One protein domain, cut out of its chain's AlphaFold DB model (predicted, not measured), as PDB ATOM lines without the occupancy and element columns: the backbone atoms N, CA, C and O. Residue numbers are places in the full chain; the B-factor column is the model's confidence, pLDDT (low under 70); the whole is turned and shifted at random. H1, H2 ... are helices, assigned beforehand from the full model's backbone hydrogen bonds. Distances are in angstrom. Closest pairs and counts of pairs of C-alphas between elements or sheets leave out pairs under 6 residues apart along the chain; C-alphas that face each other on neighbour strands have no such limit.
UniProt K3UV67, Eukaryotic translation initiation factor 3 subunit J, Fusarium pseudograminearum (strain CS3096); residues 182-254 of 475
ATOM      1  N   ARG A 182      82.879 126.623 149.820       55.75
ATOM      2  CA  ARG A 182      83.064 127.016 148.406       55.75
ATOM      3  C   ARG A 182      84.022 126.075 147.682       55.75
ATOM      4  O   ARG A 182      83.748 125.678 146.550       55.75
ATOM      5  N   LYS A 183      85.100 125.665 148.355       56.06
ATOM      6  CA  LYS A 183      86.030 124.658 147.831       56.06
ATOM      7  C   LYS A 183      85.354 123.286 147.729       56.06
ATOM      8  O   LYS A 183      85.537 122.619 146.722       56.06
ATOM      9  N   ALA A 184      84.475 122.912 148.658       51.38
ATOM     10  CA  ALA A 184      83.661 121.699 148.586       51.38
ATOM     11  C   ALA A 184      82.564 121.764 147.515       51.38
ATOM     12  O   ALA A 184      82.170 120.714 147.028       51.38
ATOM     13  N   ALA A 185      82.083 122.938 147.098       53.12
ATOM     14  CA  ALA A 185      81.180 123.058 145.952       53.12
ATOM     15  C   ALA A 185      81.920 122.783 144.631       53.12
ATOM     16  O   ALA A 185      81.461 121.974 143.826       53.12
ATOM     17  N   GLU A 186      83.099 123.381 144.434       54.25
ATOM     18  CA  GLU A 186      83.930 123.125 143.250       54.25
ATOM     19  C   GLU A 186      84.494 121.694 143.247       54.25
ATOM     20  O   GLU A 186      84.453 121.011 142.224       54.25
ATOM     21  N   VAL A 187      84.937 121.190 144.404       55.81
ATOM     22  CA  VAL A 187      85.360 119.795 144.579       55.81
ATOM     23  C   VAL A 187      84.177 118.844 144.426       55.81
ATOM     24  O   VAL A 187      84.360 117.829 143.776       55.81
ATOM     25  N   LYS A 188      82.950 119.152 144.873       57.62
ATOM     26  CA  LYS A 188      81.765 118.325 144.556       57.62
ATOM     27  C   LYS A 188      81.408 118.363 143.074       57.62
ATOM     28  O   LYS A 188      80.920 117.357 142.581       57.62
ATOM     29  N   GLN A 189      81.678 119.439 142.333       57.72
ATOM     30  CA  GLN A 189      81.473 119.458 140.876       57.72
ATOM     31  C   GLN A 189      82.570 118.689 140.124       57.72
ATOM     32  O   GLN A 189      82.258 117.869 139.261       57.72
ATOM     33  N   LYS A 190      83.845 118.852 140.498       56.78
ATOM     34  CA  LYS A 190      84.965 118.070 139.943       56.78
ATOM     35  C   LYS A 190      84.891 116.592 140.345       56.78
ATOM     36  O   LYS A 190      85.144 115.730 139.511       56.78
ATOM     37  N   ALA A 191      84.441 116.285 141.560       52.12
ATOM     38  CA  ALA A 191      84.144 114.934 142.021       52.12
ATOM     39  C   ALA A 191      82.840 114.386 141.432       52.12
ATOM     40  O   ALA A 191      82.765 113.186 141.230       52.12
ATOM     41  N   ALA A 192      81.841 115.201 141.075       53.41
ATOM     42  CA  ALA A 192      80.680 114.735 140.309       53.41
ATOM     43  C   ALA A 192      81.060 114.405 138.858       53.41
ATOM     44  O   ALA A 192      80.589 113.403 138.330       53.41
ATOM     45  N   ALA A 193      81.957 115.174 138.235       50.28
ATOM     46  CA  ALA A 193      82.528 114.845 136.929       50.28
ATOM     47  C   ALA A 193      83.411 113.581 136.997       50.28
ATOM     48  O   ALA A 193      83.240 112.659 136.198       50.28
ATOM     49  N   ALA A 194      84.293 113.479 137.998       50.12
ATOM     50  CA  ALA A 194      85.119 112.293 138.223       50.12
ATOM     51  C   ALA A 194      84.291 111.063 138.639       50.12
ATOM     52  O   ALA A 194      84.599 109.955 138.215       50.12
ATOM     53  N   ALA A 195      83.202 111.235 139.393       52.03
ATOM     54  CA  ALA A 195      82.264 110.169 139.739       52.03
ATOM     55  C   ALA A 195      81.329 109.818 138.578       52.03
ATOM     56  O   ALA A 195      80.910 108.673 138.494       52.03
ATOM     57  N   ALA A 196      81.029 110.727 137.648       54.66
ATOM     58  CA  ALA A 196      80.388 110.372 136.381       54.66
ATOM     59  C   ALA A 196      81.337 109.524 135.516       54.66
ATOM     60  O   ALA A 196      80.923 108.504 134.968       54.66
ATOM     61  N   ALA A 197      82.631 109.863 135.480       54.22
ATOM     62  CA  ALA A 197      83.657 109.044 134.832       54.22
ATOM     63  C   ALA A 197      83.874 107.686 135.537       54.22
ATOM     64  O   ALA A 197      84.034 106.669 134.863       54.22
ATOM     65  N   ALA A 198      83.819 107.640 136.873       58.09
ATOM     66  CA  ALA A 198      83.948 106.423 137.683       58.09
ATOM     67  C   ALA A 198      82.634 105.626 137.848       58.09
ATOM     68  O   ALA A 198      82.666 104.505 138.346       58.09
ATOM     69  N   LYS A 199      81.492 106.164 137.394       55.41
ATOM     70  CA  LYS A 199      80.210 105.449 137.242       55.41
ATOM     71  C   LYS A 199      80.090 104.701 135.914       55.41
ATOM     72  O   LYS A 199      79.087 104.029 135.688       55.41
ATOM     73  N   LYS A 200      81.141 104.699 135.086       61.41
ATOM     74  CA  LYS A 200      81.434 103.521 134.259       61.41
ATOM     75  C   LYS A 200      81.660 102.353 135.236       61.41
ATOM     76  O   LYS A 200      82.626 102.427 135.995       61.41
ATOM     77  N   PRO A 201      80.798 101.315 135.287       75.94
ATOM     78  CA  PRO A 201      80.948 100.224 136.253       75.94
ATOM     79  C   PRO A 201      82.332  99.578 136.142       75.94
ATOM     80  O   PRO A 201      82.962  99.654 135.086       75.94
ATOM     81  N   LYS A 202      82.800  98.907 137.207       66.00
ATOM     82  CA  LYS A 202      84.151  98.307 137.272       66.00
ATOM     83  C   LYS A 202      84.492  97.511 135.997       66.00
ATOM     84  O   LYS A 202      85.573  97.694 135.446       66.00
ATOM     85  N   GLY A 203      83.530  96.754 135.456       73.62
ATOM     86  CA  GLY A 203      83.641  96.052 134.171       73.62
ATOM     87  C   GLY A 203      83.901  96.943 132.945       73.62
ATOM     88  O   GLY A 203      84.739  96.582 132.132       73.62
ATOM     89  N   LEU A 204      83.283  98.128 132.818       75.31
ATOM     90  CA  LEU A 204      83.611  99.080 131.742       75.31
ATOM     91  C   LEU A 204      84.985  99.733 131.929       75.31
ATOM     92  O   LEU A 204      85.643 100.018 130.936       75.31
ATOM     93  N   ARG A 205      85.448  99.965 133.166       77.25
ATOM     94  CA  ARG A 205      86.811 100.485 133.395       77.25
ATOM     95  C   ARG A 205      87.875  99.428 133.085       77.25
ATOM     96  O   ARG A 205      88.885  99.752 132.471       77.25
ATOM     97  N   ILE A 206      87.616  98.169 133.444       78.56
ATOM     98  CA  ILE A 206      88.447  97.017 133.067       78.56
ATOM     99  C   ILE A 206      88.423  96.823 131.545       78.56
ATOM    100  O   ILE A 206      89.487  96.706 130.953       78.56
ATOM    101  N   ALA A 207      87.252  96.875 130.904       82.06
ATOM    102  CA  ALA A 207      87.123  96.757 129.454       82.06
ATOM    103  C   ALA A 207      87.795  97.919 128.707       82.06
ATOM    104  O   ALA A 207      88.429  97.675 127.690       82.06
ATOM    105  N   GLN A 208      87.734  99.160 129.213       81.81
ATOM    106  CA  GLN A 208      88.505 100.266 128.637       81.81
ATOM    107  C   GLN A 208      90.011 100.038 128.773       81.81
ATOM    108  O   GLN A 208      90.704 100.182 127.782       81.81
ATOM    109  N   HIS A 209      90.515  99.630 129.939       79.50
ATOM    110  CA  HIS A 209      91.947  99.366 130.135       79.50
ATOM    111  C   HIS A 209      92.440  98.122 129.359       79.50
ATOM    112  O   HIS A 209      93.588  98.065 128.924       79.50
ATOM    113  N   GLN A 210      91.575  97.126 129.140       85.56
ATOM    114  CA  GLN A 210      91.847  95.988 128.254       85.56
ATOM    115  C   GLN A 210      91.824  96.398 126.778       85.56
ATOM    116  O   GLN A 210      92.696  95.966 126.035       85.56
ATOM    117  N   ALA A 211      90.876  97.242 126.360       85.38
ATOM    118  CA  ALA A 211      90.808  97.779 125.003       85.38
ATOM    119  C   ALA A 211      91.976  98.731 124.709       85.38
ATOM    120  O   ALA A 211      92.560  98.633 123.644       85.38
ATOM    121  N   GLU A 212      92.370  99.573 125.661       83.81
ATOM    122  CA  GLU A 212      93.539 100.456 125.595       83.81
ATOM    123  C   GLU A 212      94.834  99.643 125.482       83.81
ATOM    124  O   GLU A 212      95.639  99.893 124.594       83.81
ATOM    125  N   ARG A 213      95.001  98.588 126.293       83.12
ATOM    126  CA  ARG A 213      96.137  97.658 126.167       83.12
ATOM    127  C   ARG A 213      96.113  96.866 124.853       83.12
ATOM    128  O   ARG A 213      97.171  96.572 124.305       83.12
ATOM    129  N   ALA A 214      94.933  96.503 124.351       82.38
ATOM    130  CA  ALA A 214      94.787  95.832 123.061       82.38
ATOM    131  C   ALA A 214      95.062  96.783 121.886       82.38
ATOM    132  O   ALA A 214      95.674  96.359 120.916       82.38
ATOM    133  N   GLN A 215      94.676  98.058 121.996       81.31
ATOM    134  CA  GLN A 215      94.997  99.118 121.042       81.31
ATOM    135  C   GLN A 215      96.494  99.412 121.046       81.31
ATOM    136  O   GLN A 215      97.095  99.339 119.991       81.31
ATOM    137  N   GLN A 216      97.125  99.596 122.209       76.81
ATOM    138  CA  GLN A 216      98.582  99.754 122.319       76.81
ATOM    139  C   GLN A 216      99.347  98.541 121.767       76.81
ATOM    140  O   GLN A 216     100.394  98.712 121.150       76.81
ATOM    141  N   LYS A 217      98.834  97.309 121.949       75.25
ATOM    142  CA  LYS A 217      99.428  96.129 121.305       75.25
ATOM    143  C   LYS A 217      99.215  96.145 119.790       75.25
ATOM    144  O   LYS A 217     100.163  95.855 119.080       75.25
ATOM    145  N   ALA A 218      98.017  96.470 119.307       76.62
ATOM    146  CA  ALA A 218      97.715  96.513 117.877       76.62
ATOM    147  C   ALA A 218      98.487  97.629 117.154       76.62
ATOM    148  O   ALA A 218      99.019  97.380 116.089       76.62
ATOM    149  N   GLU A 219      98.621  98.808 117.760       74.31
ATOM    150  CA  GLU A 219      99.397  99.953 117.267       74.31
ATOM    151  C   GLU A 219     100.902  99.640 117.245       74.31
ATOM    152  O   GLU A 219     101.591  99.980 116.285       74.31
ATOM    153  N   ALA A 220     101.416  98.916 118.247       69.25
ATOM    154  CA  ALA A 220     102.778  98.387 118.212       69.25
ATOM    155  C   ALA A 220     102.955  97.295 117.139       69.25
ATOM    156  O   ALA A 220     103.959  97.287 116.445       69.25
ATOM    157  N   GLU A 221     101.987  96.392 116.974       63.50
ATOM    158  CA  GLU A 221     102.027  95.287 116.002       63.50
ATOM    159  C   GLU A 221     101.881  95.790 114.550       63.50
ATOM    160  O   GLU A 221     102.580  95.294 113.672       63.50
ATOM    161  N   GLU A 222     101.081  96.837 114.326       65.19
ATOM    162  CA  GLU A 222     100.945  97.595 113.071       65.19
ATOM    163  C   GLU A 222     102.213  98.418 112.783       65.19
ATOM    164  O   GLU A 222     102.713  98.413 111.660       65.19
ATOM    165  N   SER A 223     102.816  99.052 113.798       58.41
ATOM    166  CA  SER A 223     104.116  99.727 113.652       58.41
ATOM    167  C   SER A 223     105.280  98.749 113.414       58.41
ATOM    168  O   SER A 223     106.279  99.140 112.811       58.41
ATOM    169  N   ASP A 224     105.162  97.499 113.869       58.03
ATOM    170  CA  ASP A 224     106.153  96.424 113.723       58.03
ATOM    171  C   ASP A 224     106.046  95.657 112.389       58.03
ATOM    172  O   ASP A 224     106.873  94.770 112.130       58.03
ATOM    173  N   GLU A 225     105.014  95.911 111.577       53.22
ATOM    174  CA  GLU A 225     104.742  95.177 110.331       53.22
ATOM    175  C   GLU A 225     105.378  95.831 109.087       53.22
ATOM    176  O   GLU A 225     105.607  95.141 108.092       53.22
ATOM    177  N   TYR A 226     105.726  97.125 109.134       52.25
ATOM    178  CA  TYR A 226     106.066  97.891 107.922       52.25
ATOM    179  C   TYR A 226     107.556  98.154 107.622       52.25
ATOM    180  O   TYR A 226     107.855  98.407 106.456       52.25
ATOM    181  N   GLU A 227     108.491  98.088 108.586       51.31
ATOM    182  CA  GLU A 227     109.909  98.451 108.325       51.31
ATOM    183  C   GLU A 227     111.002  97.480 108.829       51.31
ATOM    184  O   GLU A 227     112.126  97.564 108.338       51.31
ATOM    185  N   GLU A 228     110.739  96.532 109.740       50.12
ATOM    186  CA  GLU A 228     111.794  95.622 110.239       50.12
ATOM    187  C   GLU A 228     111.982  94.373 109.360       50.12
ATOM    188  O   GLU A 228     111.061  93.568 109.200       50.12
ATOM    189  N   THR A 229     113.204  94.126 108.869       68.12
ATOM    190  CA  THR A 229     113.526  92.824 108.259       68.12
ATOM    191  C   THR A 229     113.560  91.710 109.317       68.12
ATOM    192  O   THR A 229     113.800  91.955 110.500       68.12
ATOM    193  N   GLU A 230     113.381  90.448 108.906       68.94
ATOM    194  CA  GLU A 230     113.373  89.292 109.829       68.94
ATOM    195  C   GLU A 230     114.641  89.188 110.704       68.94
ATOM    196  O   GLU A 230     114.594  88.661 111.820       68.94
ATOM    197  N   GLY A 231     115.778  89.700 110.216       75.94
ATOM    198  CA  GLY A 231     117.026  89.785 110.975       75.94
ATOM    199  C   GLY A 231     116.990  90.862 112.060       75.94
ATOM    200  O   GLY A 231     117.352  90.586 113.204       75.94
ATOM    201  N   GLU A 232     116.506  92.058 111.726       78.06
ATOM    202  CA  GLU A 232     116.401  93.197 112.649       78.06
ATOM    203  C   GLU A 232     115.358  92.932 113.735       78.06
ATOM    204  O   GLU A 232     115.653  93.114 114.915       78.06
ATOM    205  N   LYS A 233     114.200  92.363 113.374       80.19
ATOM    206  CA  LYS A 233     113.163  91.932 114.326       80.19
ATOM    207  C   LYS A 233     113.700  90.913 115.334       80.19
ATOM    208  O   LYS A 233     113.411  90.979 116.530       80.19
ATOM    209  N   ARG A 234     114.560  89.993 114.878       80.50
ATOM    210  CA  ARG A 234     115.249  89.020 115.740       80.50
ATOM    211  C   ARG A 234     116.327  89.661 116.617       80.50
ATOM    212  O   ARG A 234     116.465  89.264 117.774       80.50
ATOM    213  N   GLU A 235     117.088  90.626 116.106       84.25
ATOM    214  CA  GLU A 235     118.086  91.352 116.901       84.25
ATOM    215  C   GLU A 235     117.428  92.257 117.950       84.25
ATOM    216  O   GLU A 235     117.870  92.267 119.097       84.25
ATOM    217  N   ARG A 236     116.320  92.924 117.610       84.69
ATOM    218  CA  ARG A 236     115.490  93.694 118.539       84.69
ATOM    219  C   ARG A 236     114.921  92.820 119.651       84.69
ATOM    220  O   ARG A 236     115.096  93.175 120.812       84.69
ATOM    221  N   LEU A 237     114.304  91.677 119.335       84.25
ATOM    222  CA  LEU A 237     113.809  90.742 120.356       84.25
ATOM    223  C   LEU A 237     114.943  90.306 121.292       84.25
ATOM    224  O   LEU A 237     114.859  90.518 122.503       84.25
ATOM    225  N   ARG A 238     116.064  89.841 120.725       89.75
ATOM    226  CA  ARG A 238     117.270  89.465 121.476       89.75
ATOM    227  C   ARG A 238     117.839  90.627 122.303       89.75
ATOM    228  O   ARG A 238     118.462  90.406 123.342       89.75
ATOM    229  N   ARG A 239     117.674  91.873 121.855       90.56
ATOM    230  CA  ARG A 239     118.074  93.077 122.592       90.56
ATOM    231  C   ARG A 239     117.115  93.375 123.742       90.56
ATOM    232  O   ARG A 239     117.600  93.641 124.832       90.56
ATOM    233  N   THR A 240     115.802  93.275 123.547       87.88
ATOM    234  CA  THR A 240     114.821  93.451 124.633       87.88
ATOM    235  C   THR A 240     114.924  92.355 125.693       87.88
ATOM    236  O   THR A 240     114.795  92.655 126.874       87.88
ATOM    237  N   GLU A 241     115.258  91.118 125.303       90.00
ATOM    238  CA  GLU A 241     115.629  90.033 126.222       90.00
ATOM    239  C   GLU A 241     116.865  90.421 127.052       90.00
ATOM    240  O   GLU A 241     116.810  90.416 128.278       90.00
ATOM    241  N   GLN A 242     117.956  90.849 126.400       92.12
ATOM    242  CA  GLN A 242     119.174  91.299 127.089       92.12
ATOM    243  C   GLN A 242     118.947  92.525 127.985       92.12
ATOM    244  O   GLN A 242     119.527  92.596 129.062       92.12
ATOM    245  N   GLU A 243     118.136  93.499 127.570       91.25
ATOM    246  CA  GLU A 243     117.838  94.696 128.365       91.25
ATOM    247  C   GLU A 243     116.920  94.370 129.557       91.25
ATOM    248  O   GLU A 243     117.122  94.928 130.635       91.25
ATOM    249  N   ALA A 244     115.998  93.408 129.425       94.06
ATOM    250  CA  ALA A 244     115.212  92.879 130.541       94.06
ATOM    251  C   ALA A 244     116.076  92.073 131.530       94.06
ATOM    252  O   ALA A 244     116.008  92.317 132.737       94.06
ATOM    253  N   ASP A 245     116.939  91.178 131.038       92.81
ATOM    254  CA  ASP A 245     117.895  90.421 131.858       92.81
ATOM    255  C   ASP A 245     118.882  91.350 132.578       92.81
ATOM    256  O   ASP A 245     119.168  91.156 133.759       92.81
ATOM    257  N   LEU A 246     119.381  92.392 131.901       89.56
ATOM    258  CA  LEU A 246     120.266  93.394 132.499       89.56
ATOM    259  C   LEU A 246     119.538  94.285 133.511       89.56
ATOM    260  O   LEU A 246     120.138  94.623 134.528       89.56
ATOM    261  N   ALA A 247     118.268  94.638 133.288       90.75
ATOM    262  CA  ALA A 247     117.466  95.374 134.265       90.75
ATOM    263  C   ALA A 247     117.176  94.525 135.514       90.75
ATOM    264  O   ALA A 247     117.379  94.989 136.635       90.75
ATOM    265  N   HIS A 248     116.794  93.258 135.339       90.94
ATOM    266  CA  HIS A 248     116.583  92.313 136.437       90.94
ATOM    267  C   HIS A 248     117.893  92.000 137.188       90.94
ATOM    268  O   HIS A 248     117.916  91.931 138.416       90.94
ATOM    269  N   ALA A 249     119.019  91.885 136.479       89.06
ATOM    270  CA  ALA A 249     120.338  91.770 137.095       89.06
ATOM    271  C   ALA A 249     120.770  93.067 137.806       89.06
ATOM    272  O   ALA A 249     121.433  92.993 138.838       89.06
ATOM    273  N   ALA A 250     120.396  94.247 137.304       86.44
ATOM    274  CA  ALA A 250     120.663  95.521 137.968       86.44
ATOM    275  C   ALA A 250     119.834  95.691 139.251       86.44
ATOM    276  O   ALA A 250     120.363  96.208 140.230       86.44
ATOM    277  N   ASP A 251     118.598  95.192 139.293       86.94
ATOM    278  CA  ASP A 251     117.790  95.124 140.519       86.94
ATOM    279  C   ASP A 251     118.410  94.142 141.537       86.94
ATOM    280  O   ASP A 251     118.695  94.499 142.680       86.94
ATOM    281  N   MET A 252     118.763  92.928 141.094       84.19
ATOM    282  CA  MET A 252     119.349  91.883 141.951       84.19
ATOM    283  C   MET A 252     120.794  92.144 142.417       84.19
ATOM    284  O   MET A 252     121.201  91.616 143.454       84.19
ATOM    285  N   PHE A 253     121.602  92.910 141.673       77.19
ATOM    286  CA  PHE A 253     123.033  93.117 141.966       77.19
ATOM    287  C   PHE A 253     123.467  94.585 142.107       77.19
ATOM    288  O   PHE A 253     124.593  94.826 142.548       77.19
ATOM    289  N   GLY A 254     122.620  95.562 141.768       74.94
ATOM    290  CA  GLY A 254     122.946  96.991 141.840       74.94
ATOM    291  C   GLY A 254     123.076  97.509 143.272       74.94
ATOM    292  O   GLY A 254     124.047  98.198 143.584       74.94
TER     293      GLY A 254
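What this domain is: This is residues 182 to 254 of the 475 residues of the protein "Eukaryotic translation initiation factor 3 subunit J" of Fusarium pseudograminearum (strain CS3096) (UniProt K3UV67). Three helices, H1, H2 and H3, are strung end to end as an open, angled chain, with a corner between H1 and H2 and a wide V between H2 and H3. No two of them pack side by side, and the domain has no core; residues 182 to 196 of H1, 209 to 223 of H2 and 237 to 254 of H3 stand free. The printed part has 73 residues, with three named helices in the order H1, H2, H3 and no named strand, and its class is all helix. It is extended, with a radius of gyration of the C-alphas of 21.2 A, and elongated, spanning 60 by 37 by 22 A.

How they stand to each other: H1, residues 182 to 198, and H2, residues 202 to 223, are close but not clearly touching; their closest C-alphas, those of Ala 198 and Arg 205, are 7.9 A apart. H1 and H2 run the same way at a steep tilt of 67 degrees. Their centres are 27.4 A apart. H3, residues 230 to 254, is apart from H1 and also from H2. In H1, H2 and H3 every O i to N i+4 pair is within hydrogen-bond range.

Where its parts are: H1 begins at C-alpha 182 at (83.064, 127.016, 148.406) and is 23.2 A long from first to last C-alpha. H2 begins at C-alpha 202 at (84.151, 98.307, 137.272) and is 31.0 A long. H3, the longest helix with 25 residues, is 34.3 A long and ends at C-alpha 254 at (122.946, 96.991, 141.840).

The domain as a whole: The two C-alphas farthest apart, those of Arg 182 and Gly 231, are 62.8 A apart. The printed part has no cut. The link from H1 to H2 has 3 residues and is tight; the link from H2 to H3 has 6 and is short. The mean pLDDT of the printed part is 72.0, and 31 residues are under 70: residues 182 to 200, residue 202 and residues 220 to 230.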